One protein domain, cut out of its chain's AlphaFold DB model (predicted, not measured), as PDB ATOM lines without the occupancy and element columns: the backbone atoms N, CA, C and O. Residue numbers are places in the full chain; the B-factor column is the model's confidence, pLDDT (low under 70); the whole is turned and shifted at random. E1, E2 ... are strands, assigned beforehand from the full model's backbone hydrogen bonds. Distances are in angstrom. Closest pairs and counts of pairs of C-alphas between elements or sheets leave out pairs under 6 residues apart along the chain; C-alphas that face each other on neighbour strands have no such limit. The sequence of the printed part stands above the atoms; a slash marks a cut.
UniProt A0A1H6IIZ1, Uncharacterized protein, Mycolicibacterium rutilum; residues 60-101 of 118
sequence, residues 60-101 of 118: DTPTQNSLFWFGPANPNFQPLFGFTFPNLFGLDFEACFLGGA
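AT A GLANCE: This is residues 60 to 101 of the 118 residues of an uncharacterized protein of Mycolicibacterium rutilum (UniProt A0A1H6IIZ1). A small two-stranded ribbon, E1 beside E3, forms one side of a wide open loop, and the strongly bent strand E2 swings round the far side of that loop. Both ends of the printed part fold back on the ribbon, residues 64 to 65 beside E1 and residues 100 to 101 beside E3, while residues 83 to 90 stick out. The printed part has 42 residues and three named strands in the order E1, E2, E3, with no named helix; the sheet E1 - E3 is antiparallel. The class is all strand, though under half of the residues are in named elements. It is only just compact, close to loose, with a radius of gyration of the C-alphas of 10.9 A and spans of 31 by 22 by 14 A.

IN THESE COORDINATES: E1, residues 68 to 71, begins at C-alpha 68 (-50.667, 30.610, 30.239) and is 10.1 A long. E2, residues 78 to 86, begins at C-alpha 78 (-42.852, 20.956, 36.225), bends by 92 degrees at residue 81 and measures 20.1 A. E3, residues 93 to 97, is 13.7 A long and ends at C-alpha 97 (-46.592, 32.448, 31.865).

HOW THE PARTS SIT: E1 and E3 are antiparallel neighbours, with 171 degrees between their directions. The C-alphas of Phe 70 and Ala 95 face each other at 4.6 A. N 94 and O 71, 2.7 A apart, and N 69 and O 96, 2.9 A apart, are within hydrogen-bond range. E2 pairs with no named strand and is apart from E1 and from E3.

THE WHOLE: The farthest C-alphas, of Asp 60 and Leu 88, are 30.9 A apart. The printed part has no cut, and both links are short. Mean pLDDT of the printed part is 75.0; residues 60 to 63 and residue 75 are under 70.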
ATOM      1  N   ASP A  60     -59.067  24.712  27.552       50.41
ATOM      2  CA  ASP A  60     -58.209  25.444  26.616       50.41
ATOM      3  C   ASP A  60     -58.805  26.844  26.412       50.41
ATOM      4  O   ASP A  60     -59.523  27.178  25.467       50.41
ATOM      5  N   THR A  61     -58.629  27.644  27.449       60.44
ATOM      6  CA  THR A  61     -59.165  28.977  27.617       60.44
ATOM      7  C   THR A  61     -57.999  29.931  27.430       60.44
ATOM      8  O   THR A  61     -56.836  29.565  27.636       60.44
ATOM      9  N   PRO A  62     -58.257  31.199  27.074       60.25
ATOM     10  CA  PRO A  62     -57.186  32.186  26.941       60.25
ATOM     11  C   PRO A  62     -56.353  32.373  28.225       60.25
ATOM     12  O   PRO A  62     -55.323  33.040  28.186       60.25
ATOM     13  N   THR A  63     -56.795  31.804  29.350       60.78
ATOM     14  CA  THR A  63     -56.177  31.895  30.671       60.78
ATOM     15  C   THR A  63     -55.648  30.566  31.222       60.78
ATOM     16  O   THR A  63     -54.989  30.614  32.254       60.78
ATOM     17  N   GLN A  64     -55.937  29.413  30.607       70.44
ATOM     18  CA  GLN A  64     -55.486  28.085  31.065       70.44
ATOM     19  C   GLN A  64     -55.122  27.212  29.854       70.44
ATOM     20  O   GLN A  64     -55.985  26.635  29.202       70.44
ATOM     21  N   ASN A  65     -53.841  27.187  29.510       71.50
ATOM     22  CA  ASN A  65     -53.231  26.441  28.416       71.50
ATOM     23  C   ASN A  65     -51.722  26.284  28.676       71.50
ATOM     24  O   ASN A  65     -51.166  26.909  29.575       71.50
ATOM     25  N   SER A  66     -51.041  25.534  27.805       71.56
ATOM     26  CA  SER A  66     -49.599  25.236  27.918       71.56
ATOM     27  C   SER A  66     -48.651  26.444  27.998       71.56
ATOM     28  O   SER A  66     -47.482  26.292  28.361       71.56
ATOM     29  N   LEU A  67     -49.123  27.641  27.637       72.94
ATOM     30  CA  LEU A  67     -48.363  28.892  27.664       72.94
ATOM     31  C   LEU A  67     -48.807  29.815  28.807       72.94
ATOM     32  O   LEU A  67     -48.002  30.626  29.265       72.94
ATOM     33  N   PHE A  68     -50.061  29.722  29.251       78.69
ATOM     34  CA  PHE A  68     -50.667  30.610  30.239       78.69
ATOM     35  C   PHE A  68     -51.576  29.827  31.172       78.69
ATOM     36  O   PHE A  68     -52.547  29.239  30.719       78.69
ATOM     37  N   TRP A  69     -51.343  29.914  32.474       80.62
ATOM     38  CA  TRP A  69     -52.239  29.351  33.477       80.62
ATOM     39  C   TRP A  69     -52.579  30.410  34.511       80.62
ATOM     40  O   TRP A  69     -51.689  31.064  35.038       80.62
ATOM     41  N   PHE A  70     -53.857  30.581  34.811       81.25
ATOM     42  CA  PHE A  70     -54.346  31.414  35.899       81.25
ATOM     43  C   PHE A  70     -55.496  30.671  36.563       81.25
ATOM     44  O   PHE A  70     -56.543  30.456  35.944       81.25
ATOM     45  N   GLY A  71     -55.324  30.270  37.816       78.69
ATOM     46  CA  GLY A  71     -56.349  29.497  38.504       78.69
ATOM     47  C   GLY A  71     -55.810  28.729  39.700       78.69
ATOM     48  O   GLY A  71     -54.826  29.156  40.286       78.69
ATOM     49  N   PRO A  72     -56.459  27.627  40.090       78.00
ATOM     50  CA  PRO A  72     -55.946  26.700  41.103       78.00
ATOM     51  C   PRO A  72     -54.597  26.082  40.703       78.00
ATOM     52  O   PRO A  72     -54.179  26.242  39.557       78.00
ATOM     53  N   ALA A  73     -53.940  25.353  41.612       75.56
ATOM     54  CA  ALA A  73     -52.717  24.592  41.334       75.56
ATOM     55  C   ALA A  73     -52.739  23.881  39.968       75.56
ATOM     56  O   ALA A  73     -53.654  23.107  39.674       75.56
ATOM     57  N   ASN A  74     -51.728  24.133  39.139       72.75
ATOM     58  CA  ASN A  74     -51.621  23.509  37.834       72.75
ATOM     59  C   ASN A  74     -51.042  22.095  37.966       72.75
ATOM     60  O   ASN A  74     -49.907  21.942  38.425       72.75
ATOM     61  N   PRO A  75     -51.748  21.050  37.511       69.44
ATOM     62  CA  PRO A  75     -51.212  19.694  37.550       69.44
ATOM     63  C   PRO A  75     -50.044  19.458  36.572       69.44
ATOM     64  O   PRO A  75     -49.301  18.495  36.749       69.44
ATOM     65  N   ASN A  76     -49.858  20.308  35.554       71.81
ATOM     66  CA  ASN A  76     -48.887  20.085  34.473       71.81
ATOM     67  C   ASN A  76     -47.580  20.875  34.622       71.81
ATOM     68  O   ASN A  76     -46.646  20.664  33.843       71.81
ATOM     69  N   PHE A  77     -47.488  21.777  35.600       78.00
ATOM     70  CA  PHE A  77     -46.294  22.588  35.796       78.00
ATOM     71  C   PHE A  77     -45.165  21.767  36.433       78.00
ATOM     72  O   PHE A  77     -45.277  21.268  37.553       78.00
ATOM     73  N   GLN A  78     -44.038  21.656  35.730       78.00
ATOM     74  CA  GLN A  78     -42.852  20.956  36.225       78.00
ATOM     75  C   GLN A  78     -41.756  21.961  36.604       78.00
ATOM     76  O   GLN A  78     -41.040  22.422  35.709       78.00
ATOM     77  N   PRO A  79     -41.576  22.309  37.892       75.94
ATOM     78  CA  PRO A  79     -40.558  23.270  38.307       75.94
ATOM     79  C   PRO A  79     -39.145  22.769  37.968       75.94
ATOM     80  O   PRO A  79     -38.755  21.671  38.356       75.94
ATOM     81  N   LEU A  80     -38.358  23.592  37.267       77.38
ATOM     82  CA  LEU A  80     -36.935  23.353  36.987       77.38
ATOM     83  C   LEU A  80     -36.055  24.103  37.992       77.38
ATOM     84  O   LEU A  80     -35.129  23.538  38.566       77.38
ATOM     85  N   PHE A  81     -36.355  25.385  38.200       71.94
ATOM     86  CA  PHE A  81     -35.624  26.278  39.095       71.94
ATOM     87  C   PHE A  81     -36.601  27.225  39.774       71.94
ATOM     88  O   PHE A  81     -37.522  27.716  39.136       71.94
ATOM     89  N   GLY A  82     -36.391  27.541  41.043       77.88
ATOM     90  CA  GLY A  82     -37.243  28.492  41.741       77.88
ATOM     91  C   GLY A  82     -36.889  28.610  43.208       77.88
ATOM     92  O   GLY A  82     -35.950  27.976  43.690       77.88
ATOM     93  N   PHE A  83     -37.654  29.433  43.907       73.69
ATOM     94  CA  PHE A  83     -37.551  29.610  45.341       73.69
ATOM     95  C   PHE A  83     -38.931  29.559  45.985       73.69
ATOM     96  O   PHE A  83     -39.938  29.982  45.414       73.69
ATOM     97  N   THR A  84     -38.968  29.022  47.196       80.69
ATOM     98  CA  THR A  84     -40.177  28.955  48.011       80.69
ATOM     99  C   THR A  84     -40.229  30.130  48.976       80.69
ATOM    100  O   THR A  84     -39.204  30.531  49.529       80.69
ATOM    101  N   PHE A  85     -41.419  30.658  49.223       77.81
ATOM    102  CA  PHE A  85     -41.668  31.728  50.187       77.81
ATOM    103  C   PHE A  85     -42.850  31.355  51.090       77.81
ATOM    104  O   PHE A  85     -43.719  30.604  50.666       77.81
ATOM    105  N   PRO A  86     -42.928  31.844  52.334       76.31
ATOM    106  CA  PRO A  86     -44.087  31.591  53.182       76.31
ATOM    107  C   PRO A  86     -45.322  32.334  52.646       76.31
ATOM    108  O   PRO A  86     -45.287  33.544  52.420       76.31
ATOM    109  N   ASN A  87     -46.426  31.614  52.459       73.69
ATOM    110  CA  ASN A  87     -47.728  32.154  52.076       73.69
ATOM    111  C   ASN A  87     -48.632  32.264  53.311       73.69
ATOM    112  O   ASN A  87     -49.254  31.292  53.728       73.69
ATOM    113  N   LEU A  88     -48.755  33.461  53.881       73.00
ATOM    114  CA  LEU A  88     -49.573  33.694  55.081       73.00
ATOM    115  C   LEU A  88     -51.083  33.769  54.801       73.00
ATOM    116  O   LEU A  88     -51.870  33.887  55.737       73.00
ATOM    117  N   PHE A  89     -51.492  33.720  53.532       73.06
ATOM    118  CA  PHE A  89     -52.879  33.945  53.127       73.06
ATOM    119  C   PHE A  89     -53.688  32.654  52.945       73.06
ATOM    120  O   PHE A  89     -54.899  32.736  52.775       73.06
ATOM    121  N   GLY A  90     -53.050  31.474  52.982       71.38
ATOM    122  CA  GLY A  90     -53.742  30.182  52.846       71.38
ATOM    123  C   GLY A  90     -54.497  30.013  51.521       71.38
ATOM    124  O   GLY A  90     -55.489  29.294  51.464       71.38
ATOM    125  N   LEU A  91     -54.062  30.716  50.472       73.50
ATOM    126  CA  LEU A  91     -54.671  30.676  49.142       73.50
ATOM    127  C   LEU A  91     -54.084  29.535  48.308       73.50
ATOM    128  O   LEU A  91     -52.881  29.295  48.391       73.50
ATOM    129  N   ASP A  92     -54.928  28.907  47.487       79.31
ATOM    130  CA  ASP A  92     -54.545  27.937  46.454       79.31
ATOM    131  C   ASP A  92     -54.700  28.594  45.077       79.31
ATOM    132  O   ASP A  92     -55.798  28.664  44.515       79.31
ATOM    133  N   PHE A  93     -53.621  29.205  44.595       81.94
ATOM    134  CA  PHE A  93     -53.626  29.940  43.335       81.94
ATOM    135  C   PHE A  93     -52.290  29.821  42.623       81.94
ATOM    136  O   PHE A  93     -51.238  30.059  43.207       81.94
ATOM    137  N   GLU A  94     -52.341  29.550  41.331       81.69
ATOM    138  CA  GLU A  94     -51.199  29.472  40.454       81.69
ATOM    139  C   GLU A  94     -51.369  30.378  39.234       81.69
ATOM    140  O   GLU A  94     -52.406  30.389  38.564       81.69
ATOM    141  N   ALA A  95     -50.314  31.134  38.944       83.38
ATOM    142  CA  ALA A  95     -50.166  31.904  37.724       83.38
ATOM    143  C   ALA A  95     -48.897  31.458  36.997       83.38
ATOM    144  O   ALA A  95     -47.808  31.621  37.539       83.38
ATOM    145  N   CYS A  96     -49.025  30.945  35.777       83.44
ATOM    146  CA  CYS A  96     -47.925  30.541  34.910       83.44
ATOM    147  C   CYS A  96     -47.956  31.319  33.590       83.44
ATOM    148  O   CYS A  96     -49.015  31.539  33.002       83.44
ATOM    149  N   PHE A  97     -46.786  31.736  33.120       82.75
ATOM    150  CA  PHE A  97     -46.592  32.448  31.865       82.75
ATOM    151  C   PHE A  97     -45.298  31.976  31.204       82.75
ATOM    152  O   PHE A  97     -44.207  32.221  31.719       82.75
ATOM    153  N   LEU A  98     -45.407  31.320  30.048       82.44
ATOM    154  CA  LEU A  98     -44.283  30.801  29.260       82.44
ATOM    155  C   LEU A  98     -43.275  29.989  30.096       82.44
ATOM    156  O   LEU A  98     -42.064  30.100  29.905       82.44
ATOM    157  N   GLY A  99     -43.780  29.197  31.045       74.25
ATOM    158  CA  GLY A  99     -42.972  28.392  31.959       74.25
ATOM    159  C   GLY A  99     -42.492  29.122  33.212       74.25
ATOM    160  O   GLY A  99     -41.930  28.477  34.081       74.25
ATOM    161  N   GLY A 100     -42.700  30.430  33.371       82.56
ATOM    162  CA  GLY A 100     -42.518  31.108  34.658       82.56
ATOM    163  C   GLY A 100     -43.790  31.009  35.494       82.56
ATOM    164  O   GLY A 100     -44.803  31.557  35.070       82.56
ATOM    165  N   ALA A 101     -43.756  30.356  36.655       82.69
ATOM    166  CA  ALA A 101     -44.923  30.176  37.512       82.69
ATOM    167  C   ALA A 101     -44.735  30.734  38.923       82.69
ATOM    168  O   ALA A 101     -43.649  30.673  39.503       82.69
TER     169      ALA A 101